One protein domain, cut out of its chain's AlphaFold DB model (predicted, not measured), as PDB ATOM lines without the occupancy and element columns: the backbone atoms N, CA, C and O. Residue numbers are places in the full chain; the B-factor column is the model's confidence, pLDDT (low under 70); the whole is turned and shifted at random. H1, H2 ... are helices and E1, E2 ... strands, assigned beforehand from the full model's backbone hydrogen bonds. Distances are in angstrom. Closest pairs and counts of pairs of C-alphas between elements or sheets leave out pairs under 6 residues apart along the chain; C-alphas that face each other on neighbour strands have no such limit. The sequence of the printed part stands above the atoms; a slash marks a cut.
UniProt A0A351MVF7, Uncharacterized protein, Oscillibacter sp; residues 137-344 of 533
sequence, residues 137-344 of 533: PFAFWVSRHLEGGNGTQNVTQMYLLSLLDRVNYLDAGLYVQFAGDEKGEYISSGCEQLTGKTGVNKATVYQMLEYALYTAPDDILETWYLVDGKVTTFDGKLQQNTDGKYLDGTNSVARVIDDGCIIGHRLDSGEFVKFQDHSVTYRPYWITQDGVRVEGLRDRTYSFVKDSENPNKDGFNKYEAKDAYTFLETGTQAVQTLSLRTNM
ATOM      1  N   PRO A 137      28.246  33.153  16.036       92.94
ATOM      2  CA  PRO A 137      29.570  33.750  15.948       92.94
ATOM      3  C   PRO A 137      30.362  33.219  14.742       92.94
ATOM      4  O   PRO A 137      30.495  32.006  14.544       92.94
ATOM      5  N   PHE A 138      30.937  34.135  13.967       91.44
ATOM      6  CA  PHE A 138      31.965  33.873  12.955       91.44
ATOM      7  C   PHE A 138      33.038  34.969  13.009       91.44
ATOM      8  O   PHE A 138      32.854  35.969  13.691       91.44
ATOM      9  N   ALA A 139      34.180  34.783  12.356       89.94
ATOM     10  CA  ALA A 139      35.241  35.785  12.380       89.94
ATOM     11  C   ALA A 139      35.767  36.068  10.981       89.94
ATOM     12  O   ALA A 139      35.688  35.212  10.099       89.94
ATOM     13  N   PHE A 140      36.329  37.259  10.841       86.50
ATOM     14  CA  PHE A 140      37.160  37.672   9.722       86.50
ATOM     15  C   PHE A 140      38.541  38.033  10.274       86.50
ATOM     16  O   PHE A 140      38.652  38.551  11.388       86.50
ATOM     17  N   TRP A 141      39.604  37.745   9.538       85.00
ATOM     18  CA  TRP A 141      40.965  38.061   9.958       85.00
ATOM     19  C   TRP A 141      41.813  38.458   8.760       85.00
ATOM     20  O   TRP A 141      41.518  38.098   7.625       85.00
ATOM     21  N   VAL A 142      42.873  39.207   9.041       77.25
ATOM     22  CA  VAL A 142      43.875  39.595   8.047       77.25
ATOM     23  C   VAL A 142      45.195  38.966   8.452       77.25
ATOM     24  O   VAL A 142      45.582  39.062   9.620       77.25
ATOM     25  N   SER A 143      45.879  38.362   7.485       75.62
ATOM     26  CA  SER A 143      47.174  37.712   7.674       75.62
ATOM     27  C   SER A 143      48.224  38.314   6.749       75.62
ATOM     28  O   SER A 143      47.920  38.684   5.616       75.62
ATOM     29  N   ARG A 144      49.462  38.439   7.237       69.44
ATOM     30  CA  ARG A 144      50.599  38.991   6.482       69.44
ATOM     31  C   ARG A 144      51.917  38.336   6.874       69.44
ATOM     32  O   ARG A 144      52.025  37.745   7.947       69.44
ATOM     33  N   HIS A 145      52.939  38.505   6.043       61.34
ATOM     34  CA  HIS A 145      54.311  38.156   6.407       61.34
ATOM     35  C   HIS A 145      54.836  39.098   7.500       61.34
ATOM     36  O   HIS A 145      54.613  40.308   7.437       61.34
ATOM     37  N   LEU A 146      55.487  38.542   8.527       58.00
ATOM     38  CA  LEU A 146      56.139  39.329   9.579       58.00
ATOM     39  C   LEU A 146      57.627  39.505   9.277       58.00
ATOM     40  O   LEU A 146      58.281  38.587   8.784       58.00
ATOM     41  N   GLU A 147      58.159  40.665   9.650       44.25
ATOM     42  CA  GLU A 147      59.591  40.964   9.612       44.25
ATOM     43  C   GLU A 147      60.365  39.950  10.480       44.25
ATOM     44  O   GLU A 147      60.031  39.732  11.648       44.25
ATOM     45  N   GLY A 148      61.364  39.275   9.896       51.00
ATOM     46  CA  GLY A 148      62.134  38.212  10.562       51.00
ATOM     47  C   GLY A 148      61.446  36.837  10.635       51.00
ATOM     48  O   GLY A 148      61.949  35.940  11.314       51.00
ATOM     49  N   GLY A 149      60.311  36.649   9.948       48.84
ATOM     50  CA  GLY A 149      59.551  35.393   9.898       48.84
ATOM     51  C   GLY A 149      60.003  34.381   8.833       48.84
ATOM     52  O   GLY A 149      59.332  33.375   8.639       48.84
ATOM     53  N   ASN A 150      61.102  34.614   8.104       53.34
ATOM     54  CA  ASN A 150      61.551  33.749   6.995       53.34
ATOM     55  C   ASN A 150      60.438  33.439   5.963       53.34
ATOM     56  O   ASN A 150      60.328  32.313   5.476       53.34
ATOM     57  N   GLY A 151      59.568  34.409   5.662       57.09
ATOM     58  CA  GLY A 151      58.463  34.222   4.718       57.09
ATOM     59  C   GLY A 151      57.228  33.491   5.270       57.09
ATOM     60  O   GLY A 151      56.351  33.140   4.485       57.09
ATOM     61  N   THR A 152      57.080  33.289   6.585       61.25
ATOM     62  CA  THR A 152      55.820  32.786   7.175       61.25
ATOM     63  C   THR A 152      54.772  33.893   7.311       61.25
ATOM     64  O   THR A 152      55.093  35.047   7.603       61.25
ATOM     65  N   GLN A 153      53.499  33.554   7.085       65.50
ATOM     66  CA  GLN A 153      52.374  34.456   7.346       65.50
ATOM     67  C   GLN A 153      51.899  34.316   8.788       65.50
ATOM     68  O   GLN A 153      51.939  33.231   9.357       65.50
ATOM     69  N   ASN A 154      51.433  35.412   9.371       76.94
ATOM     70  CA  ASN A 154      50.795  35.450  10.677       76.94
ATOM     71  C   ASN A 154      49.516  36.277  10.591       76.94
ATOM     72  O   ASN A 154      49.473  37.286   9.884       76.94
ATOM     73  N   VAL A 155      48.509  35.897  11.374       83.19
ATOM     74  CA  VAL A 155      47.349  36.754  11.637       83.19
ATOM     75  C   VAL A 155      47.831  38.058  12.275       83.19
ATOM     76  O   VAL A 155      48.632  38.044  13.208       83.19
ATOM     77  N   THR A 156      47.345  39.197  11.799       77.94
ATOM     78  CA  THR A 156      47.687  40.523  12.347       77.94
ATOM     79  C   THR A 156      46.484  41.354  12.725       77.94
ATOM     80  O   THR A 156      46.625  42.344  13.438       77.94
ATOM     81  N   GLN A 157      45.301  40.953  12.273       81.31
ATOM     82  CA  GLN A 157      44.046  41.544  12.703       81.31
ATOM     83  C   GLN A 157      42.993  40.463  12.843       81.31
ATOM     84  O   GLN A 157      42.955  39.518  12.056       81.31
ATOM     85  N   MET A 158      42.115  40.642  13.820       86.38
ATOM     86  CA  MET A 158      41.019  39.732  14.108       86.38
ATOM     87  C   MET A 158      39.750  40.549  14.335       86.38
ATOM     88  O   MET A 158      39.741  41.502  15.116       86.38
ATOM     89  N   TYR A 159      38.682  40.147  13.659       87.50
ATOM     90  CA  TYR A 159      37.359  40.736  13.759       87.50
ATOM     91  C   TYR A 159      36.387  39.659  14.220       87.50
ATOM     92  O   TYR A 159      36.195  38.638  13.554       87.50
ATOM     93  N   LEU A 160      35.789  39.883  15.383       91.94
ATOM     94  CA  LEU A 160      34.774  39.013  15.958       91.94
ATOM     95  C   LEU A 160      33.423  39.456  15.407       91.94
ATOM     96  O   LEU A 160      33.023  40.592  15.643       91.94
ATOM     97  N   LEU A 161      32.743  38.595  14.652       91.25
ATOM     98  CA  LEU A 161      31.547  38.949  13.889       91.25
ATOM     99  C   LEU A 161      30.331  38.086  14.261       91.25
ATOM    100  O   LEU A 161      30.446  36.956  14.754       91.25
ATOM    101  N   SER A 162      29.140  38.614  13.995       92.94
ATOM    102  CA  SER A 162      27.886  37.864  14.001       92.94
ATOM    103  C   SER A 162      26.816  38.532  13.133       92.94
ATOM    104  O   SER A 162      27.043  39.601  12.573       92.94
ATOM    105  N   LEU A 163      25.657  37.884  13.007       91.56
ATOM    106  CA  LEU A 163      24.526  38.344  12.206       91.56
ATOM    107  C   LEU A 163      23.409  38.876  13.100       91.56
ATOM    108  O   LEU A 163      23.062  38.249  14.104       91.56
ATOM    109  N   LEU A 164      22.812  39.980  12.670       88.25
ATOM    110  CA  LEU A 164      21.571  40.545  13.180       88.25
ATOM    111  C   LEU A 164      20.507  40.421  12.095       88.25
ATOM    112  O   LEU A 164      20.791  40.671  10.922       88.25
ATOM    113  N   ASP A 165      19.290  40.038  12.471       86.62
ATOM    114  CA  ASP A 165      18.193  39.941  11.508       86.62
ATOM    115  C   ASP A 165      17.761  41.323  11.043       86.62
ATOM    116  O   ASP A 165      17.597  41.524   9.850       86.62
ATOM    117  N   ARG A 166      17.661  42.296  11.949       83.00
ATOM    118  CA  ARG A 166      17.218  43.657  11.644       83.00
ATOM    119  C   ARG A 166      17.890  44.702  12.521       83.00
ATOM    120  O   ARG A 166      18.531  44.407  13.523       83.00
ATOM    121  N   VAL A 167      17.642  45.958  12.166       78.69
ATOM    122  CA  VAL A 167      18.121  47.140  12.888       78.69
ATOM    123  C   VAL A 167      17.225  47.598  14.044       78.69
ATOM    124  O   VAL A 167      17.476  48.633  14.652       78.69
ATOM    125  N   ASN A 168      16.151  46.863  14.324       82.25
ATOM    126  CA  ASN A 168      15.100  47.262  15.259       82.25
ATOM    127  C   ASN A 168      15.350  46.718  16.681       82.25
ATOM    128  O   ASN A 168      14.521  45.989  17.222       82.25
ATOM    129  N   TYR A 169      16.502  47.061  17.267       85.81
ATOM    130  CA  TYR A 169      16.941  46.667  18.616       85.81
ATOM    131  C   TYR A 169      17.410  47.894  19.411       85.81
ATOM    132  O   TYR A 169      17.833  48.877  18.812       85.81
ATOM    133  N   LEU A 170      17.336  47.857  20.749       80.94
ATOM    134  CA  LEU A 170      17.876  48.933  21.602       80.94
ATOM    135  C   LEU A 170      19.402  48.956  21.581       80.94
ATOM    136  O   LEU A 170      20.009  50.020  21.646       80.94
ATOM    137  N   ASP A 171      20.008  47.773  21.531       84.38
ATOM    138  CA  ASP A 171      21.448  47.617  21.408       84.38
ATOM    139  C   ASP A 171      21.795  46.271  20.772       84.38
ATOM    140  O   ASP A 171      21.003  45.327  20.796       84.38
ATOM    141  N   ALA A 172      23.009  46.169  20.251       88.00
ATOM    142  CA  ALA A 172      23.618  44.918  19.831       88.00
ATOM    143  C   ALA A 172      25.117  44.947  20.118       88.00
ATOM    144  O   ALA A 172      25.744  46.009  20.110       88.00
ATOM    145  N   GLY A 173      25.714  43.786  20.361       90.31
ATOM    146  CA  GLY A 173      27.121  43.730  20.720       90.31
ATOM    147  C   GLY A 173      27.646  42.322  20.931       90.31
ATOM    148  O   GLY A 173      27.019  41.337  20.540       90.31
ATOM    149  N   LEU A 174      28.817  42.237  21.559       92.00
ATOM    150  CA  LEU A 174      29.492  40.979  21.863       92.00
ATOM    151  C   LEU A 174      29.869  40.926  23.344       92.00
ATOM    152  O   LEU A 174      30.411  41.884  23.885       92.00
ATOM    153  N   TYR A 175      29.618  39.798  23.993       92.75
ATOM    154  CA  TYR A 175      30.307  39.418  25.219       92.75
ATOM    155  C   TYR A 175      31.644  38.779  24.839       92.75
ATOM    156  O   TYR A 175      31.636  37.787  24.113       92.75
ATOM    157  N   VAL A 176      32.771  39.327  25.292       93.38
ATOM    158  CA  VAL A 176      34.127  38.878  24.931       93.38
ATOM    159  C   VAL A 176      34.918  38.542  26.190       93.38
ATOM    160  O   VAL A 176      34.939  39.314  27.143       93.38
ATOM    161  N   GLN A 177      35.588  37.393  26.200       93.50
ATOM    162  CA  GLN A 177      36.435  36.943  27.299       93.50
ATOM    163  C   GLN A 177      37.736  36.356  26.755       93.50
ATOM    164  O   GLN A 177      37.705  35.445  25.926       93.50
ATOM    165  N   PHE A 178      38.880  36.813  27.262       94.06
ATOM    166  CA  PHE A 178      40.151  36.144  27.000       94.06
ATOM    167  C   PHE A 178      40.408  35.065  28.050       94.06
ATOM    168  O   PHE A 178      40.024  35.190  29.215       94.06
ATOM    169  N   ALA A 179      41.074  33.985  27.647       92.19
ATOM    170  CA  ALA A 179      41.529  32.974  28.590       92.19
ATOM    171  C   ALA A 179      42.389  33.621  29.685       92.19
ATOM    172  O   ALA A 179      43.230  34.468  29.404       92.19
ATOM    173  N   GLY A 180      42.161  33.223  30.937       88.19
ATOM    174  CA  GLY A 180      42.832  33.806  32.102       88.19
ATOM    175  C   GLY A 180      42.107  34.998  32.735       88.19
ATOM    176  O   GLY A 180      42.428  35.333  33.873       88.19
ATOM    177  N   ASP A 181      41.103  35.585  32.074       90.00
ATOM    178  CA  ASP A 181      40.291  36.649  32.673       90.00
ATOM    179  C   ASP A 181      39.292  36.102  33.693       90.00
ATOM    180  O   ASP A 181      38.606  35.107  33.444       90.00
ATOM    181  N   GLU A 182      39.145  36.809  34.819       86.38
ATOM    182  CA  GLU A 182      38.153  36.472  35.846       86.38
ATOM    183  C   GLU A 182      36.716  36.533  35.303       86.38
ATOM    184  O   GLU A 182      35.870  35.732  35.707       86.38
ATOM    185  N   LYS A 183      36.433  37.482  34.396       88.56
ATOM    186  CA  LYS A 183      35.141  37.684  33.721       88.56
ATOM    187  C   LYS A 183      35.350  38.312  32.344       88.56
ATOM    188  O   LYS A 183      36.266  39.107  32.174       88.56
ATOM    189  N   GLY A 184      34.473  37.991  31.394       87.81
ATOM    190  CA  GLY A 184      34.370  38.713  30.126       87.81
ATOM    191  C   GLY A 184      33.621  40.043  30.234       87.81
ATOM    192  O   GLY A 184      32.946  40.323  31.231       87.81
ATOM    193  N   GLU A 185      33.714  40.830  29.169       90.44
ATOM    194  CA  GLU A 185      33.161  42.175  29.042       90.44
ATOM    195  C   GLU A 185      32.078  42.232  27.959       90.44
ATOM    196  O   GLU A 185      32.184  41.591  26.915       90.44
ATOM    197  N   TYR A 186      31.028  43.021  28.201       88.12
ATOM    198  CA  TYR A 186      30.017  43.322  27.189       88.12
ATOM    199  C   TYR A 186      30.443  44.553  26.392       88.12
ATOM    200  O   TYR A 186      30.395  45.680  26.883       88.12
ATOM    201  N   ILE A 187      30.813  44.329  25.138       87.81
ATOM    202  CA  ILE A 187      31.147  45.365  24.169       87.81
ATOM    203  C   ILE A 187      29.856  45.736  23.443       87.81
ATOM    204  O   ILE A 187      29.328  44.967  22.638       87.81
ATOM    205  N   SER A 188      29.315  46.898  23.785       84.06
ATOM    206  CA  SER A 188      28.112  47.477  23.181       84.06
ATOM    207  C   SER A 188      28.459  48.206  21.883       84.06
ATOM    208  O   SER A 188      29.531  48.814  21.773       84.06
ATOM    209  N   SER A 189      27.553  48.167  20.905       77.00
ATOM    210  CA  SER A 189      27.643  49.074  19.756       77.00
ATOM    211  C   SER A 189      27.179  50.483  20.103       77.00
ATOM    212  O   SER A 189      27.665  51.454  19.519       77.00
ATOM    213  N   GLY A 190      26.331  50.604  21.128       65.25
ATOM    214  CA  GLY A 190      25.888  51.864  21.700       65.25
ATOM    215  C   GLY A 190      25.095  52.655  20.680       65.25
ATOM    216  O   GLY A 190      25.510  53.765  20.375       65.25
ATOM    217  N   CYS A 191      24.032  52.031  20.157       57.31
ATOM    218  CA  CYS A 191      23.218  52.322  18.966       57.31
ATOM    219  C   CYS A 191      22.682  53.760  18.744       57.31
ATOM    220  O   CYS A 191      21.679  53.934  18.066       57.31
ATOM    221  N   GLU A 192      23.358  54.803  19.217       47.22
ATOM    222  CA  GLU A 192      23.119  56.202  18.883       47.22
ATOM    223  C   GLU A 192      23.348  56.447  17.377       47.22
ATOM    224  O   GLU A 192      24.258  55.873  16.773       47.22
ATOM    225  N   GLN A 193      22.543  57.327  16.762       36.50
ATOM    226  CA  GLN A 193      22.720  57.780  15.372       36.50
ATOM    227  C   GLN A 193      24.198  58.126  15.091       36.50
ATOM    228  O   GLN A 193      24.701  59.157  15.547       36.50
ATOM    229  N   LEU A 194      24.903  57.287  14.320       36.59
ATOM    230  CA  LEU A 194      26.313  57.488  13.987       36.59
ATOM    231  C   LEU A 194      26.446  58.662  13.013       36.59
ATOM    232  O   LEU A 194      26.437  58.503  11.796       36.59
ATOM    233  N   THR A 195      26.626  59.859  13.560       32.59
ATOM    234  CA  THR A 195      26.997  61.068  12.808       32.59
ATOM    235  C   THR A 195      28.513  61.339  12.846       32.59
ATOM    236  O   THR A 195      28.956  62.431  12.493       32.59
ATOM    237  N   GLY A 196      29.347  60.356  13.229       35.41
ATOM    238  CA  GLY A 196      30.795  60.554  13.414       35.41
ATOM    239  C   GLY A 196      31.692  59.314  13.260       35.41
ATOM    240  O   GLY A 196      31.239  58.203  12.992       35.41
ATOM    241  N   LYS A 197      33.013  59.517  13.400       36.62
ATOM    242  CA  LYS A 197      34.028  58.445  13.433       36.62
ATOM    243  C   LYS A 197      33.931  57.681  14.765       36.62
ATOM    244  O   LYS A 197      34.056  58.296  15.817       36.62
ATOM    245  N   THR A 198      33.732  56.363  14.721       47.34
ATOM    246  CA  THR A 198      33.777  55.487  15.904       47.34
ATOM    247  C   THR A 198      35.212  55.254  16.376       47.34
ATOM    248  O   THR A 198      36.136  55.168  15.566       47.34
ATOM    249  N   GLY A 199      35.396  55.178  17.697       47.62
ATOM    250  CA  GLY A 199      36.635  54.698  18.309       47.62
ATOM    251  C   GLY A 199      36.774  53.183  18.146       47.62
ATOM    252  O   GLY A 199      35.778  52.487  17.975       47.62
ATOM    253  N   VAL A 200      38.006  52.685  18.217       50.62
ATOM    254  CA  VAL A 200      38.388  51.276  17.977       50.62
ATOM    255  C   VAL A 200      37.838  50.297  19.035       50.62
ATOM    256  O   VAL A 200      37.958  49.096  18.870       50.62
ATOM    257  N   ASN A 201      37.187  50.805  20.089       60.75
ATOM    258  CA  ASN A 201      36.848  50.056  21.305       60.75
ATOM    259  C   ASN A 201      35.330  49.805  21.453       60.75
ATOM    260  O   ASN A 201      34.830  49.682  22.570       60.75
ATOM    261  N   LYS A 202      34.565  49.829  20.356       71.69
ATOM    262  CA  LYS A 202      33.117  49.562  20.360       71.69
ATOM    263  C   LYS A 202      32.754  48.552  19.282       71.69
ATOM    264  O   LYS A 202      33.323  48.579  18.189       71.69
ATOM    265  N   ALA A 203      31.734  47.741  19.558       78.75
ATOM    266  CA  ALA A 203      31.114  46.934  18.521       78.75
ATOM    267  C   ALA A 203      30.473  47.865  17.474       78.75
ATOM    268  O   ALA A 203      30.102  49.000  17.764       78.75
ATOM    269  N   THR A 204      30.376  47.426  16.229       77.88
ATOM    270  CA  THR A 204      29.851  48.240  15.129       77.88
ATOM    271  C   THR A 204      28.942  47.390  14.260       77.88
ATOM    272  O   THR A 204      29.251  46.232  13.990       77.88
ATOM    273  N   VAL A 205      27.815  47.962  13.834       79.06
ATOM    274  CA  VAL A 205      26.861  47.312  12.931       79.06
ATOM    275  C   VAL A 205      27.109  47.783  11.502       79.06
ATOM    276  O   VAL A 205      27.181  48.981  11.217       79.06
ATOM    277  N   TYR A 206      27.236  46.823  10.600       77.75
ATOM    278  CA  TYR A 206      27.562  47.006   9.196       77.75
ATOM    279  C   TYR A 206      26.454  46.420   8.331       77.75
ATOM    280  O   TYR A 206      25.932  45.347   8.634       77.75
ATOM    281  N   GLN A 207      26.115  47.096   7.234       78.31
ATOM    282  CA  GLN A 207      25.269  46.482   6.206       78.31
ATOM    283  C   GLN A 207      26.069  45.444   5.410       78.31
ATOM    284  O   GLN A 207      25.578  44.358   5.118       78.31
ATOM    285  N   MET A 208      27.325  45.772   5.110       79.75
ATOM    286  CA  MET A 208      28.282  44.882   4.471       79.75
ATOM    287  C   MET A 208      29.709  45.171   4.955       79.75
ATOM    288  O   MET A 208      30.004  46.205   5.557       79.75
ATOM    289  N   LEU A 209      30.602  44.215   4.728       78.50
ATOM    290  CA  LEU A 209      32.021  44.293   5.043       78.50
ATOM    291  C   LEU A 209      32.796  44.382   3.727       78.50
ATOM    292  O   LEU A 209      32.829  43.402   2.999       78.50
ATOM    293  N   GLU A 210      33.421  45.513   3.418       77.12
ATOM    294  CA  GLU A 210      34.294  45.626   2.243       77.12
ATOM    295  C   GLU A 210      35.764  45.596   2.668       77.12
ATOM    296  O   GLU A 210      36.240  46.485   3.370       77.12
ATOM    297  N   TYR A 211      36.487  44.579   2.215       72.56
ATOM    298  CA  TYR A 211      37.928  44.448   2.364       72.56
ATOM    299  C   TYR A 211      38.632  45.176   1.215       72.56
ATOM    300  O   TYR A 211      38.402  44.871   0.044       72.56
ATOM    301  N   ALA A 212      39.503  46.126   1.549       65.69
ATOM    302  CA  ALA A 212      40.293  46.895   0.589       65.69
ATOM    303  C   ALA A 212      41.739  47.038   1.062       65.69
ATOM    304  O   ALA A 212      42.035  46.945   2.260       65.69
ATOM    305  N   LEU A 213      42.636  47.324   0.119       57.25
ATOM    306  CA  LEU A 213      44.005  47.721   0.435       57.25
ATOM    307  C   LEU A 213      44.003  49.152   0.985       57.25
ATOM    308  O   LEU A 213      43.364  50.045   0.446       57.25
ATOM    309  N   TYR A 214      44.779  49.418   2.028       54.59
ATOM    310  CA  TYR A 214      45.014  50.777   2.519       54.59
ATOM    311  C   TYR A 214      45.664  51.693   1.474       54.59
ATOM    312  O   TYR A 214      45.366  52.884   1.442       54.59
ATOM    313  N   THR A 215      46.539  51.158   0.617       52.44
ATOM    314  CA  THR A 215      47.172  51.928  -0.469       52.44
ATOM    315  C   THR A 215      46.203  52.258  -1.601       52.44
ATOM    316  O   THR A 215      46.459  53.194  -2.357       52.44
ATOM    317  N   ALA A 216      45.097  51.520  -1.704       59.75
ATOM    318  CA  ALA A 216      44.052  51.700  -2.701       59.75
ATOM    319  C   ALA A 216      42.674  51.439  -2.057       59.75
ATOM    320  O   ALA A 216      42.045  50.419  -2.326       59.75
ATOM    321  N   PRO A 217      42.199  52.339  -1.175       60.75
ATOM    322  CA  PRO A 217      40.982  52.116  -0.388       60.75
ATOM    323  C   PRO A 217      39.704  52.097  -1.237       60.75
ATOM    324  O   PRO A 217      38.659  51.673  -0.753       60.75
ATOM    325  N   ASP A 218      39.790  52.559  -2.487       69.31
ATOM    326  CA  ASP A 218      38.706  52.502  -3.469       69.31
ATOM    327  C   ASP A 218      38.660  51.160  -4.230       69.31
ATOM    328  O   ASP A 218      37.633  50.842  -4.841       69.31
ATOM    329  N   ASP A 219      39.733  50.363  -4.161       70.81
ATOM    330  CA  ASP A 219      39.841  49.044  -4.781       70.81
ATOM    331  C   ASP A 219      39.413  47.968  -3.777       70.81
ATOM    332  O   ASP A 219      40.204  47.428  -2.997       70.81
ATOM    333  N   ILE A 220      38.116  47.667  -3.797       75.31
ATOM    334  CA  ILE A 220      37.533  46.605  -2.977       75.31
ATOM    335  C   ILE A 220      37.956  45.254  -3.546       75.31
ATOM    336  O   ILE A 220      37.706  44.965  -4.716       75.31
ATOM    337  N   LEU A 221      38.582  44.434  -2.708       74.56
ATOM    338  CA  LEU A 221      39.029  43.084  -3.040       74.56
ATOM    339  C   LEU A 221      37.946  42.046  -2.752       74.56
ATOM    340  O   LEU A 221      37.752  41.131  -3.544       74.56
ATOM    341  N   GLU A 222      37.226  42.198  -1.643       81.25
ATOM    342  CA  GLU A 222      36.208  41.245  -1.198       81.25
ATOM    343  C   GLU A 222      35.089  41.978  -0.448       81.25
ATOM    344  O   GLU A 222      35.357  42.880   0.342       81.25
ATOM    345  N   THR A 223      33.835  41.588  -0.671       84.50
ATOM    346  CA  THR A 223      32.663  42.118   0.034       84.50
ATOM    347  C   THR A 223      31.884  40.992   0.709       84.50
ATOM    348  O   THR A 223      31.520  40.019   0.051       84.50
ATOM    349  N   TRP A 224      31.574  41.133   2.001       87.06
ATOM    350  CA  TRP A 224      30.709  40.221   2.756       87.06
ATOM    351  C   TRP A 224      29.378  40.889   3.069       87.06
ATOM    352  O   TRP A 224      29.341  42.011   3.567       87.06
ATOM    353  N   TYR A 225      28.280  40.192   2.828       88.38
ATOM    354  CA  TYR A 225      26.922  40.705   3.010       88.38
ATOM    355  C   TYR A 225      25.965  39.550   3.296       88.38
ATOM    356  O   TYR A 225      26.379  38.389   3.336       88.38
ATOM    357  N   LEU A 226      24.693  39.858   3.540       88.69
ATOM    358  CA  LEU A 226      23.671  38.848   3.792       88.69
ATOM    359  C   LEU A 226      22.766  38.663   2.571       88.69
ATOM    360  O   LEU A 226      22.373  39.634   1.925       88.69
ATOM    361  N   VAL A 227      22.442  37.404   2.288       88.44
ATOM    362  CA  VAL A 227      21.387  36.987   1.358       88.44
ATOM    363  C   VAL A 227      20.625  35.829   2.001       88.44
ATOM    364  O   VAL A 227      21.242  34.836   2.397       88.44
ATOM    365  N   ASP A 228      19.300  35.929   2.113       84.69
ATOM    366  CA  ASP A 228      18.451  34.929   2.793       84.69
ATOM    367  C   ASP A 228      18.909  34.593   4.228       84.69
ATOM    368  O   ASP A 228      18.901  33.431   4.654       84.69
ATOM    369  N   GLY A 229      19.380  35.591   4.977       81.31
ATOM    370  CA  GLY A 229      19.889  35.424   6.337       81.31
ATOM    371  C   GLY A 229      21.213  34.657   6.419       81.31
ATOM    372  O   GLY A 229      21.561  34.133   7.482       81.31
ATOM    373  N   LYS A 230      21.957  34.554   5.309       87.56
ATOM    374  CA  LYS A 230      23.256  33.869   5.236       87.56
ATOM    375  C   LYS A 230      24.351  34.807   4.764       87.56
ATOM    376  O   LYS A 230      24.152  35.588   3.840       87.56
ATOM    377  N   VAL A 231      25.534  34.655   5.355       89.62
ATOM    378  CA  VAL A 231      26.743  35.345   4.895       89.62
ATOM    379  C   VAL A 231      27.098  34.874   3.491       89.62
ATOM    380  O   VAL A 231      27.264  33.676   3.260       89.62
ATOM    381  N   THR A 232      27.241  35.836   2.592       91.00
ATOM    382  CA  THR A 232      27.694  35.672   1.214       91.00
ATOM    383  C   THR A 232      28.943  36.520   1.018       91.00
ATOM    384  O   THR A 232      29.004  37.647   1.511       91.00
ATOM    385  N   THR A 233      29.935  35.971   0.321       89.38
ATOM    386  CA  THR A 233      31.170  36.667  -0.049       89.38
ATOM    387  C   THR A 233      31.213  36.882  -1.557       89.38
ATOM    388  O   THR A 233      30.713  36.061  -2.330       89.38
ATOM    389  N   PHE A 234      31.776  38.006  -1.986       89.00
ATOM    390  CA  PHE A 234      31.939  38.362  -3.391       89.00
ATOM    391  C   PHE A 234      33.294  39.023  -3.617       89.00
ATOM    392  O   PHE A 234      33.638  39.962  -2.904       89.00
ATOM    393  N   ASP A 235      34.023  38.571  -4.634       86.94
ATOM    394  CA  ASP A 235      35.307  39.156  -5.015       86.94
ATOM    395  C   ASP A 235      35.067  40.478  -5.755       86.94
ATOM    396  O   ASP A 235      34.668  40.505  -6.924       86.94
ATOM    397  N   GLY A 236      35.310  41.588  -5.065       81.62
ATOM    398  CA  GLY A 236      35.170  42.932  -5.604       81.62
ATOM    399  C   GLY A 236      34.037  43.749  -4.994       81.62
ATOM    400  O   GLY A 236      33.428  43.392  -3.986       81.62
ATOM    401  N   LYS A 237      33.761  44.889  -5.632       84.44
ATOM    402  CA  LYS A 237      32.746  45.861  -5.215       84.44
ATOM    403  C   LYS A 237      31.356  45.504  -5.743       84.44
ATOM    404  O   LYS A 237      31.198  45.229  -6.935       84.44
ATOM    405  N   LEU A 238      30.336  45.607  -4.892       87.19
ATOM    406  CA  LEU A 238      28.943  45.413  -5.304       87.19
ATOM    407  C   LEU A 238      28.407  46.574  -6.154       87.19
ATOM    408  O   LEU A 238      28.773  47.740  -5.984       87.19
ATOM    409  N   GLN A 239      27.485  46.248  -7.058       89.25
ATOM    410  CA  GLN A 239      26.747  47.232  -7.849       89.25
ATOM    411  C   GLN A 239      25.478  47.677  -7.122       89.25
ATOM    412  O   GLN A 239      24.927  46.944  -6.303       89.25
ATOM    413  N   GLN A 240      24.991  48.873  -7.455       88.88
ATOM    414  CA  GLN A 240      23.714  49.384  -6.964       88.88
ATOM    415  C   GLN A 240      22.674  49.426  -8.084       88.88
ATOM    416  O   GLN A 240      22.998  49.702  -9.241       88.88
ATOM    417  N   ASN A 241      21.415  49.184  -7.727       87.12
ATOM    418  CA  ASN A 241      20.283  49.422  -8.615       87.12
ATOM    419  C   ASN A 241      19.917  50.920  -8.679       87.12
ATOM    420  O   ASN A 241      20.521  51.765  -8.018       87.12
ATOM    421  N   THR A 242      18.903  51.265  -9.477       86.50
ATOM    422  CA  THR A 242      18.435  52.654  -9.642       86.50
ATOM    423  C   THR A 242      17.903  53.278  -8.346       86.50
ATOM    424  O   THR A 242      17.953  54.498  -8.203       86.50
ATOM    425  N   ASP A 243      17.464  52.459  -7.389       84.31
ATOM    426  CA  ASP A 243      16.977  52.892  -6.075       84.31
ATOM    427  C   ASP A 243      18.108  53.038  -5.038       84.31
ATOM    428  O   ASP A 243      17.851  53.315  -3.867       84.31
ATOM    429  N   GLY A 244      19.368  52.848  -5.450       83.12
ATOM    430  CA  GLY A 244      20.541  52.949  -4.581       83.12
ATOM    431  C   GLY A 244      20.747  51.747  -3.658       83.12
ATOM    432  O   GLY A 244      21.564  51.822  -2.740       83.12
ATOM    433  N   LYS A 245      20.035  50.635  -3.876       84.50
ATOM    434  CA  LYS A 245      20.221  49.399  -3.110       84.50
ATOM    435  C   LYS A 245      21.316  48.528  -3.717       84.50
ATOM    436  O   LYS A 245      21.395  48.403  -4.940       84.50
ATOM    437  N   TYR A 246      22.128  47.903  -2.867       87.44
ATOM    438  CA  TYR A 246      23.174  46.973  -3.291       87.44
ATOM    439  C   TYR A 246      22.588  45.658  -3.800       87.44
ATOM    440  O   TYR A 246      21.646  45.112  -3.221       87.44
ATOM    441  N   LEU A 247      23.154  45.170  -4.899       90.19
ATOM    442  CA  LEU A 247      22.769  43.925  -5.546       90.19
ATOM    443  C   LEU A 247      23.697  42.787  -5.122       90.19
ATOM    444  O   LEU A 247      24.894  42.999  -4.936       90.19
ATOM    445  N   ASP A 248      23.145  41.583  -5.023       90.88
ATOM    446  CA  ASP A 248      23.886  40.339  -4.821       90.88
ATOM    447  C   ASP A 248      24.847  40.104  -5.998       90.88
ATOM    448  O   ASP A 248      24.427  39.858  -7.131       90.88
ATOM    449  N   GLY A 249      26.151  40.186  -5.725       87.19
ATOM    450  CA  GLY A 249      27.205  40.030  -6.727       87.19
ATOM    451  C   GLY A 249      27.383  38.590  -7.217       87.19
ATOM    452  O   GLY A 249      28.009  38.367  -8.254       87.19
ATOM    453  N   THR A 250      26.828  37.603  -6.509       87.69
ATOM    454  CA  THR A 250      26.923  36.183  -6.888       87.69
ATOM    455  C   THR A 250      25.798  35.730  -7.816       87.69
ATOM    456  O   THR A 250      25.854  34.629  -8.373       87.69
ATOM    457  N   ASN A 251      24.780  36.571  -8.022       80.06
ATOM    458  CA  ASN A 251      23.568  36.208  -8.738       80.06
ATOM    459  C   ASN A 251      23.425  36.976 -10.057       80.06
ATOM    460  O   ASN A 251      23.674  38.172 -10.151       80.06
ATOM    461  N   SER A 252      22.996  36.275 -11.108       67.62
ATOM    462  CA  SER A 252      22.724  36.888 -12.416       67.62
ATOM    463  C   SER A 252      21.378  37.620 -12.461       67.62
ATOM    464  O   SER A 252      21.139  38.421 -13.364       67.62
ATOM    465  N   VAL A 253      20.477  37.324 -11.520       75.00
ATOM    466  CA  VAL A 253      19.211  38.041 -11.331       75.00
ATOM    467  C   VAL A 253      19.476  39.238 -10.423       75.00
ATOM    468  O   VAL A 253      20.206  39.098  -9.448       75.00
ATOM    469  N   ALA A 254      18.880  40.400 -10.726       76.00
ATOM    470  CA  ALA A 254      19.012  41.639  -9.950       76.00
ATOM    471  C   ALA A 254      18.334  41.526  -8.571       76.00
ATOM    472  O   ALA A 254      17.297  42.132  -8.312       76.00
ATOM    473  N   ARG A 255      18.916  40.697  -7.710       87.38
ATOM    474  CA  ARG A 255      18.499  40.456  -6.341       87.38
ATOM    475  C   ARG A 255      19.186  41.461  -5.429       87.38
ATOM    476  O   ARG A 255      20.375  41.718  -5.585       87.38
ATOM    477  N   VAL A 256      18.441  42.021  -4.487       89.00
ATOM    478  CA  VAL A 256      18.958  42.968  -3.498       89.00
ATOM    479  C   VAL A 256      19.505  42.206  -2.287       89.00
ATOM    480  O   VAL A 256      18.945  41.173  -1.921       89.00
ATOM    481  N   ILE A 257      20.594  42.697  -1.686       88.62
ATOM    482  CA  ILE A 257      21.130  42.144  -0.430       88.62
ATOM    483  C   ILE A 257      20.161  42.383   0.737       88.62
ATOM    484  O   ILE A 257      19.361  43.316   0.702       88.62
ATOM    485  N   ASP A 258      20.252  41.580   1.789       86.81
ATOM    486  CA  ASP A 258      19.346  41.697   2.928       86.81
ATOM    487  C   ASP A 258      19.537  43.022   3.705       86.81
ATOM    488  O   ASP A 258      20.641  43.555   3.825       86.81
ATOM    489  N   ASP A 259      18.457  43.512   4.318       77.50
ATOM    490  CA  ASP A 259      18.435  44.588   5.317       77.50
ATOM    491  C   ASP A 259      19.044  44.124   6.661       77.50
ATOM    492  O   ASP A 259      19.272  44.940   7.559       77.50
ATOM    493  N   GLY A 260      19.269  42.814   6.820       74.88
ATOM    494  CA  GLY A 260      20.012  42.239   7.939       74.88
ATOM    495  C   GLY A 260      21.459  42.723   7.973       74.88
ATOM    496  O   GLY A 260      22.004  43.207   6.985       74.88
ATOM    497  N   CYS A 261      22.082  42.645   9.146       83.81
ATOM    498  CA  CYS A 261      23.336  43.350   9.399       83.81
ATOM    499  C   CYS A 261      24.400  42.433   9.992       83.81
ATOM    500  O   CYS A 261      24.105  41.446  10.664       83.81
ATOM    501  N   ILE A 262      25.658  42.808   9.799       86.75
ATOM    502  CA  ILE A 262      26.806  42.191  10.453       86.75
ATOM    503  C   ILE A 262      27.169  43.055  11.660       86.75
ATOM    504  O   ILE A 262      27.479  44.230  11.506       86.75
ATOM    505  N   ILE A 263      27.150  42.492  12.864       87.06
ATOM    506  CA  ILE A 263      27.753  43.125  14.044       87.06
ATOM    507  C   ILE A 263      29.203  42.662  14.147       87.06
ATOM    508  O   ILE A 263      29.478  41.472  13.997       87.06
ATOM    509  N   GLY A 264      30.131  43.582  14.401       86.75
ATOM    510  CA  GLY A 264      31.552  43.270  14.492       86.75
ATOM    511  C   GLY A 264      32.303  44.057  15.557       86.75
ATOM    512  O   GLY A 264      32.017  45.229  15.784       86.75
ATOM    513  N   HIS A 265      33.294  43.421  16.180       85.75
ATOM    514  CA  HIS A 265      34.303  44.059  17.032       85.75
ATOM    515  C   HIS A 265      35.693  43.757  16.478       85.75
ATOM    516  O   HIS A 265      36.049  42.588  16.306       85.75
ATOM    517  N   ARG A 266      36.475  44.801  16.189       85.00
ATOM    518  CA  ARG A 266      37.896  44.664  15.851       85.00
ATOM    519  C   ARG A 266      38.670  44.581  17.155       85.00
ATOM    520  O   ARG A 266      38.539  45.494  17.960       85.00
ATOM    521  N   LEU A 267      39.523  43.568  17.309       86.12
ATOM    522  CA  LEU A 267      40.470  43.575  18.422       86.12
ATOM    523  C   LEU A 267      41.389  44.796  18.298       86.12
ATOM    524  O   LEU A 267      42.062  44.968  17.274       86.12
ATOM    525  N   ASP A 268      41.403  45.646  19.321       82.69
ATOM    526  CA  ASP A 268      42.323  46.779  19.379       82.69
ATOM    527  C   ASP A 268      43.782  46.313  19.562       82.69
ATOM    528  O   ASP A 268      44.071  45.124  19.701       82.69
ATOM    529  N   SER A 269      44.745  47.239  19.541       79.94
ATOM    530  CA  SER A 269      46.165  46.875  19.658       79.94
ATOM    531  C   SER A 269      46.498  46.123  20.953       79.94
ATOM    532  O   SER A 269      47.362  45.252  20.945       79.94
ATOM    533  N   GLY A 270      45.843  46.460  22.066       84.69
ATOM    534  CA  GLY A 270      46.062  45.803  23.353       84.69
ATOM    535  C   GLY A 270      45.391  44.433  23.413       84.69
ATOM    536  O   GLY A 270      46.017  43.456  23.825       84.69
ATOM    537  N   GLU A 271      44.150  44.343  22.943       88.69
ATOM    538  CA  GLU A 271      43.408  43.087  22.819       88.69
ATOM    539  C   GLU A 271      44.101  42.106  21.867       88.69
ATOM    540  O   GLU A 271      44.172  40.912  22.151       88.69
ATOM    541  N   PHE A 272      44.665  42.596  20.760       88.62
ATOM    542  CA  PHE A 272      45.379  41.762  19.798       88.62
ATOM    543  C   PHE A 272      46.708  41.239  20.357       88.62
ATOM    544  O   PHE A 272      47.025  40.066  20.177       88.62
ATOM    545  N   VAL A 273      47.463  42.062  21.095       89.31
ATOM    546  CA  VAL A 273      48.654  41.585  21.824       89.31
ATOM    547  C   VAL A 273      48.261  40.498  22.824       89.31
ATOM    548  O   VAL A 273      48.915  39.464  22.901       89.31
ATOM    549  N   LYS A 274      47.152  40.678  23.548       92.44
ATOM    550  CA  LYS A 274      46.645  39.662  24.475       92.44
ATOM    551  C   LYS A 274      46.240  38.369  23.758       92.44
ATOM    552  O   LYS A 274      46.532  37.286  24.264       92.44
ATOM    553  N   PHE A 275      45.612  38.482  22.586       93.62
ATOM    554  CA  PHE A 275      45.194  37.361  21.739       93.62
ATOM    555  C   PHE A 275      46.360  36.470  21.286       93.62
ATOM    556  O   PHE A 275      46.178  35.264  21.129       93.62
ATOM    557  N   GLN A 276      47.559  37.036  21.103       91.81
ATOM    558  CA  GLN A 276      48.742  36.264  20.698       91.81
ATOM    559  C   GLN A 276      49.123  35.180  21.713       91.81
ATOM    560  O   GLN A 276      49.597  34.117  21.315       91.81
ATOM    561  N   ASP A 277      48.852  35.424  22.999       93.06
ATOM    562  CA  ASP A 277      49.182  34.508  24.095       93.06
ATOM    563  C   ASP A 277      47.948  33.833  24.725       93.06
ATOM    564  O   ASP A 277      48.085  32.875  25.487       93.06
ATOM    565  N   HIS A 278      46.733  34.307  24.425       94.25
ATOM    566  CA  HIS A 278      45.488  33.827  25.031       94.25
ATOM    567  C   HIS A 278      44.393  33.626  23.986       94.25
ATOM    568  O   HIS A 278      44.160  34.473  23.127       94.25
ATOM    569  N   SER A 279      43.630  32.540  24.106       93.69
ATOM    570  CA  SER A 279      42.432  32.369  23.285       93.69
ATOM    571  C   SER A 279      41.365  33.405  23.644       93.69
ATOM    572  O   SER A 279      41.165  33.701  24.824       93.69
ATOM    573  N   VAL A 280      40.630  33.888  22.647       94.31
ATOM    574  CA  VAL A 280      39.464  34.759  22.821       94.31
ATOM    575  C   VAL A 280      38.187  33.962  22.586       94.31
ATOM    576  O   VAL A 280      38.031  33.324  21.545       94.31
ATOM    577  N   THR A 281      37.272  33.992  23.550       94.31
ATOM    578  CA  THR A 281      35.929  33.416  23.449       94.31
ATOM    579  C   THR A 281      34.911  34.541  23.425       94.31
ATOM    580  O   THR A 281      34.984  35.451  24.247       94.31
ATOM    581  N   TYR A 282      33.946  34.496  22.509       93.88
ATOM    582  CA  TYR A 282      32.896  35.511  22.461       93.88
ATOM    583  C   TYR A 282      31.521  34.939  22.144       93.88
ATOM    584  O   TYR A 282      31.383  33.878  21.525       93.88
ATOM    585  N   ARG A 283      30.503  35.683  22.578       93.50
ATOM    586  CA  ARG A 283      29.088  35.403  22.362       93.50
ATOM    587  C   ARG A 283      28.371  36.691  21.950       93.50
ATOM    588  O   ARG A 283      28.399  37.662  22.702       93.50
ATOM    589  N   PRO A 284      27.737  36.734  20.775       94.44
ATOM    590  CA  PRO A 284      26.990  37.905  20.332       94.44
ATOM    591  C   PRO A 284      25.653  38.036  21.080       94.44
ATOM    592  O   PRO A 284      25.112  37.043  21.567       94.44
ATOM    593  N   TYR A 285      25.117  39.252  21.165       93.19
ATOM    594  CA  TYR A 285      23.816  39.532  21.775       93.19
ATOM    595  C   TYR A 285      23.094  40.700  21.092       93.19
ATOM    596  O   TYR A 285      23.723  41.551  20.457       93.19
ATOM    597  N   TRP A 286      21.780  40.777  21.303       92.06
ATOM    598  CA  TRP A 286      20.990  41.997  21.112       92.06
ATOM    599  C   TRP A 286      20.152  42.315  22.350       92.06
ATOM    600  O   TRP A 286      19.965  41.471  23.228       92.06
ATOM    601  N   ILE A 287      19.647  43.541  22.425       89.50
ATOM    602  CA  ILE A 287      18.671  43.986  23.418       89.50
ATOM    603  C   ILE A 287      17.389  44.355  22.670       89.50
ATOM    604  O   ILE A 287      17.382  45.261  21.838       89.50
ATOM    605  N   THR A 288      16.304  43.638  22.941       90.38
ATOM    606  CA  THR A 288      14.988  43.879  22.336       90.38
ATOM    607  C   THR A 288      14.402  45.218  22.786       90.38
ATOM    608  O   THR A 288      14.780  45.762  23.821       90.38
ATOM    609  N   GLN A 289      13.453  45.762  22.016       86.44
ATOM    610  CA  GLN A 289      12.805  47.047  22.329       86.44
ATOM    611  C   GLN A 289      12.017  47.056  23.643       86.44
ATOM    612  O   GLN A 289      11.835  48.109  24.245       86.44
ATOM    613  N   ASP A 290      11.607  45.883  24.117       88.31
ATOM    614  CA  ASP A 290      10.992  45.673  25.427       88.31
ATOM    615  C   ASP A 290      12.008  45.324  26.538       88.31
ATOM    616  O   ASP A 290      11.618  44.940  27.637       88.31
ATOM    617  N   GLY A 291      13.314  45.487  26.287       87.12
ATOM    618  CA  GLY A 291      14.356  45.489  27.320       87.12
ATOM    619  C   GLY A 291      14.929  44.123  27.707       87.12
ATOM    620  O   GLY A 291      15.542  44.003  28.772       87.12
ATOM    621  N   VAL A 292      14.759  43.090  26.878       90.19
ATOM    622  CA  VAL A 292      15.356  41.763  27.097       90.19
ATOM    623  C   VAL A 292      16.681  41.670  26.348       90.19
ATOM    624  O   VAL A 292      16.730  41.776  25.124       90.19
ATOM    625  N   ARG A 293      17.777  41.428  27.072       91.62
ATOM    626  CA  ARG A 293      19.037  41.002  26.465       91.62
ATOM    627  C   ARG A 293      18.935  39.536  26.089       91.62
ATOM    628  O   ARG A 293      18.649  38.696  26.942       91.62
ATOM    629  N   VAL A 294      19.210  39.263  24.827       93.31
ATOM    630  CA  VAL A 294      19.116  37.954  24.196       93.31
ATOM    631  C   VAL A 294      20.500  37.597  23.692       93.31
ATOM    632  O   VAL A 294      21.023  38.227  22.773       93.31
ATOM    633  N   GLU A 295      21.124  36.623  24.341       92.94
ATOM    634  CA  GLU A 295      22.440  36.136  23.952       92.94
ATOM    635  C   GLU A 295      22.335  34.998  22.932       92.94
ATOM    636  O   GLU A 295      21.407  34.187  22.952       92.94
ATOM    637  N   GLY A 296      23.320  34.909  22.040       91.56
ATOM    638  CA  GLY A 296      23.425  33.805  21.096       91.56
ATOM    639  C   GLY A 296      23.594  32.466  21.813       91.56
ATOM    640  O   GLY A 296      24.356  32.337  22.769       91.56
ATOM    641  N   LEU A 297      22.946  31.418  21.303       90.38
ATOM    642  CA  LEU A 297      22.995  30.073  21.899       90.38
ATOM    643  C   LEU A 297      24.329  29.346  21.678       90.38
ATOM    644  O   LEU A 297      24.439  28.153  21.968       90.38
ATOM    645  N   ARG A 298      25.325  30.029  21.105       90.12
ATOM    646  CA  ARG A 298      26.647  29.492  20.789       90.12
ATOM    647  C   ARG A 298      27.711  30.536  21.077       90.12
ATOM    648  O   ARG A 298      27.562  31.688  20.678       90.12
ATOM    649  N   ASP A 299      28.793  30.115  21.714       90.81
ATOM    650  CA  ASP A 299      30.034  30.883  21.746       90.81
ATOM    651  C   ASP A 299      31.002  30.395  20.655       90.81
ATOM    652  O   ASP A 299      30.787  29.378  19.983       90.81
ATOM    653  N   ARG A 300      32.066  31.164  20.433       92.00
ATOM    654  CA  ARG A 300      33.192  30.725  19.614       92.00
ATOM    655  C   ARG A 300      34.495  31.109  20.268       92.00
ATOM    656  O   ARG A 300      34.663  32.264  20.649       92.00
ATOM    657  N   THR A 301      35.414  30.154  20.307       94.25
ATOM    658  CA  THR A 301      36.788  30.374  20.744       94.25
ATOM    659  C   THR A 301      37.732  30.388  19.548       94.25
ATOM    660  O   THR A 301      37.668  29.511  18.682       94.25
ATOM    661  N   TYR A 302      38.613  31.381  19.516       94.69
ATOM    662  CA  TYR A 302      39.743  31.453  18.599       94.69
ATOM    663  C   TYR A 302      41.041  31.523  19.393       94.69
ATOM    664  O   TYR A 302      41.087  32.140  20.456       94.69
ATOM    665  N   SER A 303      42.102  30.917  18.872       94.75
ATOM    666  CA  SER A 303      43.454  31.014  19.422       94.75
ATOM    667  C   SER A 303      44.437  31.434  18.339       94.75
ATOM    668  O   SER A 303      44.319  31.033  17.179       94.75
ATOM    669  N   PHE A 304      45.402  32.268  18.715       92.69
ATOM    670  CA  PHE A 304      46.475  32.654  17.818       92.69
ATOM    671  C   PHE A 304      47.384  31.455  17.532       92.69
ATOM    672  O   PHE A 304      47.724  30.681  18.429       92.69
ATOM    673  N   VAL A 305      47.779  31.305  16.270       91.81
ATOM    674  CA  VAL A 305      48.755  30.301  15.846       91.81
ATOM    675  C   VAL A 305      49.916  31.049  15.227       91.81
ATOM    676  O   VAL A 305      49.768  31.695  14.192       91.81
ATOM    677  N   LYS A 306      51.070  30.964  15.884       87.25
ATOM    678  CA  LYS A 306      52.299  31.553  15.369       87.25
ATOM    679  C   LYS A 306      52.676  30.891  14.043       87.25
ATOM    680  O   LYS A 306      52.573  29.674  13.913       87.25
ATOM    681  N   ASP A 307      53.142  31.704  13.101       83.69
ATOM    682  CA  ASP A 307      53.586  31.296  11.768       83.69
ATOM    683  C   ASP A 307      52.474  30.606  10.954       83.69
ATOM    684  O   ASP A 307      52.731  29.693  10.168       83.69
ATOM    685  N   SER A 308      51.226  31.049  11.154       85.06
ATOM    686  CA  SER A 308      50.040  30.595  10.429       85.06
ATOM    687  C   SER A 308      49.223  31.761   9.870       85.06
ATOM    688  O   SER A 308      48.935  32.742  10.559       85.06
ATOM    689  N   GLU A 309      48.748  31.598   8.635       79.44
ATOM    690  CA  GLU A 309      47.779  32.498   7.993       79.44
ATOM    691  C   GLU A 309      46.367  32.398   8.608       79.44
ATOM    692  O   GLU A 309      45.508  33.230   8.328       79.44
ATOM    693  N   ASN A 310      46.112  31.383   9.438       88.06
ATOM    694  CA  ASN A 310      44.808  31.122  10.039       88.06
ATOM    695  C   ASN A 310      44.908  31.057  11.568       88.06
ATOM    696  O   ASN A 310      45.795  30.363  12.086       88.06
ATOM    697  N   PRO A 311      43.978  31.689  12.307       90.94
ATOM    698  CA  PRO A 311      43.819  31.403  13.721       90.94
ATOM    699  C   PRO A 311      43.286  29.976  13.887       90.94
ATOM    700  O   PRO A 311      42.551  29.454  13.042       90.94
ATOM    701  N   ASN A 312      43.614  29.344  15.008       92.62
ATOM    702  CA  ASN A 312      42.984  28.087  15.368       92.62
ATOM    703  C   ASN A 312      41.558  28.351  15.861       92.62
ATOM    704  O   ASN A 312      41.259  29.367  16.497       92.62
ATOM    705  N   LYS A 313      40.666  27.420  15.534       89.25
ATOM    706  CA  LYS A 313      39.230  27.554  15.718       89.25
ATOM    707  C   LYS A 313      38.721  26.463  16.661       89.25
ATOM    708  O   LYS A 313      38.334  25.382  16.216       89.25
ATOM    709  N   ASP A 314      38.657  26.819  17.942       78.19
ATOM    710  CA  ASP A 314      37.936  26.151  19.036       78.19
ATOM    711  C   ASP A 314      36.549  25.620  18.619       78.19
ATOM    712  O   ASP A 314      35.881  26.197  17.748       78.19
ATOM    713  N   GLY A 315      36.076  24.551  19.275       64.88
ATOM    714  CA  GLY A 315      34.678  24.129  19.263       64.88
ATOM    715  C   GLY A 315      33.743  25.225  19.788       64.88
ATOM    716  O   GLY A 315      34.174  26.300  20.195       64.88
ATOM    717  N   PHE A 316      32.440  24.965  19.747       73.19
ATOM    718  CA  PHE A 316      31.427  25.858  20.308       73.19
ATOM    719  C   PHE A 316      30.732  25.156  21.473       73.19
ATOM    720  O   PHE A 316      30.460  23.954  21.402       73.19
ATOM    721  N   ASN A 317      30.401  25.906  22.513       74.88
ATOM    722  CA  ASN A 317      29.453  25.498  23.536       74.88
ATOM    723  C   ASN A 317      28.036  25.811  23.044       74.88
ATOM    724  O   ASN A 317      27.807  26.829  22.393       74.88
ATOM    725  N   LYS A 318      27.078  24.925  23.335       77.38
ATOM    726  CA  LYS A 318      25.650  25.153  23.067       77.38
ATOM    727  C   LYS A 318      24.961  25.505  24.384       77.38
ATOM    728  O   LYS A 318      25.125  24.778  25.360       77.38
ATOM    729  N   TYR A 319      24.178  26.577  24.385       75.44
ATOM    730  CA  TYR A 319      23.372  27.013  25.525       75.44
ATOM    731  C   TYR A 319      21.891  26.711  25.289       75.44
ATOM    732  O   TYR A 319      21.431  26.655  24.145       75.44
ATOM    733  N   GLU A 320      21.143  26.504  26.372       70.50
ATOM    734  CA  GLU A 320      19.681  26.456  26.322       70.50
ATOM    735  C   GLU A 320      19.117  27.882  26.328       70.50
ATOM    736  O   GLU A 320      19.633  28.756  27.021       70.50
ATOM    737  N   ALA A 321      18.030  28.115  25.586       68.38
ATOM    738  CA  ALA A 321      17.426  29.444  25.441       68.38
ATOM    739  C   ALA A 321      17.062  30.096  26.787       68.38
ATOM    740  O   ALA A 321      17.253  31.293  26.972       68.38
ATOM    741  N   LYS A 322      16.618  29.296  27.764       65.19
ATOM    742  CA  LYS A 322      16.230  29.770  29.101       65.19
ATOM    743  C   LYS A 322      17.368  30.453  29.879       65.19
ATOM    744  O   LYS A 322      17.085  31.273  30.745       65.19
ATOM    745  N   ASP A 323      18.622  30.114  29.578       70.50
ATOM    746  CA  ASP A 323      19.808  30.634  30.270       70.50
ATOM    747  C   ASP A 323      20.431  31.835  29.531       70.50
ATOM    748  O   ASP A 323      21.348  32.471  30.044       70.50
ATOM    749  N   ALA A 324      19.937  32.151  28.328       80.88
ATOM    750  CA  ALA A 324      20.490  33.178  27.447       80.88
ATOM    751  C   ALA A 324      19.786  34.543  27.568       80.88
ATOM    752  O   ALA A 324      20.200  35.505  26.917       80.88
ATOM    753  N   TYR A 325      18.709  34.633  28.359       89.81
ATOM    754  CA  TYR A 325      17.815  35.793  28.387       89.81
ATOM    755  C   TYR A 325      17.848  36.512  29.734       89.81
ATOM    756  O   TYR A 325      17.754  35.899  30.797       89.81
ATOM    757  N   THR A 326      17.992  37.836  29.710       89.88
ATOM    758  CA  THR A 326      18.030  38.670  30.920       89.88
ATOM    759  C   THR A 326      17.286  39.978  30.685       89.88
ATOM    760  O   THR A 326      17.613  40.712  29.759       89.88
ATOM    761  N   PHE A 327      16.320  40.309  31.541       88.06
ATOM    762  CA  PHE A 327      15.658  41.616  31.517       88.06
ATOM    763  C   PHE A 327      16.544  42.692  32.162       88.06
ATOM    764  O   PHE A 327      17.096  42.463  33.238       88.06
ATOM    765  N   LEU A 328      16.686  43.852  31.511       82.19
ATOM    766  CA  LEU A 328      17.636  44.901  31.911       82.19
ATOM    767  C   LEU A 328      17.000  46.157  32.539       82.19
ATOM    768  O   LEU A 328      17.726  47.110  32.809       82.19
ATOM    769  N   GLU A 329      15.683  46.188  32.793       65.94
ATOM    770  CA  GLU A 329      14.964  47.345  33.387       65.94
ATOM    771  C   GLU A 329      15.175  48.692  32.649       65.94
ATOM    772  O   GLU A 329      14.861  49.766  33.163       65.94
ATOM    773  N   THR A 330      15.678  48.667  31.413       54.56
ATOM    774  CA  THR A 330      15.929  49.855  30.592       54.56
ATOM    775  C   THR A 330      14.646  50.300  29.899       54.56
ATOM    776  O   THR A 330      14.426  50.023  28.723       54.56
ATOM    777  N   GLY A 331      13.770  50.966  30.649       42.00
ATOM    778  CA  GLY A 331      12.569  51.597  30.109       42.00
ATOM    779  C   GLY A 331      12.889  52.644  29.036       42.00
ATOM    780  O   GLY A 331      13.785  53.472  29.205       42.00
ATOM    781  N   THR A 332      12.103  52.611  27.956       43.56
ATOM    782  CA  THR A 332      11.863  53.702  26.993       43.56
ATOM    783  C   THR A 332      13.111  54.406  26.455       43.56
ATOM    784  O   THR A 332      13.472  55.493  26.908       43.56
ATOM    785  N   GLN A 333      13.722  53.849  25.410       37.97
ATOM    786  CA  GLN A 333      14.528  54.643  24.482       37.97
ATOM    787  C   GLN A 333      13.944  54.504  23.079       37.97
ATOM    788  O   GLN A 333      13.598  53.408  22.645       37.97
ATOM    789  N   ALA A 334      13.751  55.652  22.424       34.56
ATOM    790  CA  ALA A 334      13.134  55.761  21.111       34.56
ATOM    791  C   ALA A 334      13.789  54.799  20.116       34.56
ATOM    792  O   ALA A 334      15.005  54.635  20.151       34.56
ATOM    793  N   VAL A 335      12.966  54.216  19.236       34.75
ATOM    794  CA  VAL A 335      13.351  53.379  18.091       34.75
ATOM    795  C   VAL A 335      14.615  53.943  17.439       34.75
ATOM    796  O   VAL A 335      14.563  54.918  16.688       34.75
ATOM    797  N   GLN A 336      15.763  53.358  17.769       34.97
ATOM    798  CA  GLN A 336      17.040  53.706  17.171       34.97
ATOM    799  C   GLN A 336      17.343  52.629  16.144       34.97
ATOM    800  O   GLN A 336      17.729  51.512  16.459       34.97
ATOM    801  N   THR A 337      17.090  52.973  14.886       31.05
ATOM    802  CA  THR A 337      17.592  52.232  13.736       31.05
ATOM    803  C   THR A 337      19.109  52.128  13.885       31.05
ATOM    804  O   THR A 337      19.778  53.166  13.929       31.05
ATOM    805  N   LEU A 338      19.646  50.903  13.984       32.47
ATOM    806  CA  LEU A 338      21.093  50.660  13.948       32.47
ATOM    807  C   LEU A 338      21.702  51.492  12.823       32.47
ATOM    808  O   LEU A 338      21.268  51.445  11.669       32.47
ATOM    809  N   SER A 339      22.705  52.282  13.174       32.91
ATOM    810  CA  SER A 339      23.414  53.070  12.184       32.91
ATOM    811  C   SER A 339      24.350  52.160  11.410       32.91
ATOM    812  O   SER A 339      25.362  51.695  11.928       32.91
ATOM    813  N   LEU A 340      23.982  51.910  10.161       39.19
ATOM    814  CA  LEU A 340      24.745  51.085   9.245       39.19
ATOM    815  C   LEU A 340      25.955  51.872   8.754       39.19
ATOM    816  O   LEU A 340      25.827  52.872   8.045       39.19
ATOM    817  N   ARG A 341      27.155  51.407   9.101       44.91
ATOM    818  CA  ARG A 341      28.327  51.714   8.280       44.91
ATOM    819  C   ARG A 341      28.189  50.904   7.000       44.91
ATOM    820  O   ARG A 341      27.949  49.700   7.062       44.91
ATOM    821  N   THR A 342      28.366  51.566   5.862       46.69
ATOM    822  CA  THR A 342      28.386  50.887   4.568       46.69
ATOM    823  C   THR A 342      29.464  49.809   4.583       46.69
ATOM    824  O   THR A 342      29.148  48.684   4.237       46.69
ATOM    825  N   ASN A 343      30.667  50.127   5.101       44.94
ATOM    826  CA  ASN A 343      31.865  49.296   4.966       44.94
ATOM    827  C   ASN A 343      32.796  49.355   6.188       44.94
ATOM    828  O   ASN A 343      33.006  50.423   6.774       44.94
ATOM    829  N   MET A 344      33.436  48.231   6.513       49.06
ATOM    830  CA  MET A 344      34.629  48.195   7.358       49.06
ATOM    831  C   MET A 344      35.875  48.374   6.490       49.06
ATOM    832  O   MET A 344      36.399  47.397   5.983       49.06
TER     833      MET A 344
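This is residues 137 to 344 of the 533 residues of an uncharacterized protein of Oscillibacter sp (UniProt A0A351MVF7). Three twisted sheets are stacked in turn: the branched sheet E3 E4 E10 E11 E12 E13, the sheet E1 E2 E9 E5 in the middle, and the small sheet E6 E7 E8, tilted and only partly face to face with the middle one. One short helix, H1, grazes the first two sheets. The printed part has 208 residues with thirteen named strands and one named helix, in the order E1 to E9, H1, E10 to E13; within each sheet neighbours are antiparallel, and the middle order is E1 E2 E9 E5. It is mostly strand, with under half of the residues in named elements, and compact: the radius of gyration of the C-alphas is 17.9 A, the spans 56 by 50 by 32 A.

The branched sheet holds E3, residues 171 to 178, 22.6 A long; E4, 185 to 188; E10, 280 to 287, 22.8 A; E11, 292 to 295; E12, 300 to 303; and E13, 325 to 327, ending at C-alpha 327 (15.658, 41.616, 31.517). The next has E1, 138 to 145, 23.7 A, from C-alpha 138 (31.965, 33.873, 12.955); E2, 153 to 164, 31.9 A, which bends by 58 degrees at residue 156; E9, 261 to 266, 16.0 A; and E5, 204 to 206. The third has E6, 209 to 213; E7, 216 to 227, 27.3 A, which bends by 57 degrees at residue 221; and E8, 230 to 235, 16.7 A. H1 is residues 269 to 277, 13.5 A.

E10 has E3 on one side, with N 175 and O 283 2.8 A apart, and E11 and E12 on the other, with N 294 and O 286 2.8 A and N 280 and O 302 2.8 A. E4 pairs with E3 at N 176 and O 185, 2.8 A, and E13 with E11 at N 293 and O 326, 2.8 A. This sheet and E1 E2 E9 E5 are face to face, the parts that face each other 10.1 A centre to centre; the closest C-alphas of E2 and E10 are those of Ser 162 and Pro 284, 6.4 A. There N 140 and O 159 of E1 and E2 are 3.0 A apart, N 162 and O 263 of E2 and E9 2.9 A, and N 204 and O 264 of E5 and E9 2.8 A. E6 E7 E8 is a meander, each strand the antiparallel neighbour of the one before, with N 211 and O 222 2.8 A and N 225 and O 232 3.0 A. It and the four-stranded sheet are face to face, the parts that face each other 10.0 A centre to centre; the closest C-alphas of E7 and E9 are those of Leu 226 and Cys 261, 7.2 A. In H1, 4 of 5 O i to N i+4 pairs are within hydrogen-bond range.

The C-alphas of Asn 150 and Thr 332 are the two farthest apart, 57.2 A. The printed part has no cut. The links E4 to E5, E8 to E9 and E12 to E13 are long. Mean pLDDT of the printed part is 77.7; 49 residues are under 70, among them 190 to 201 and 329 to 344.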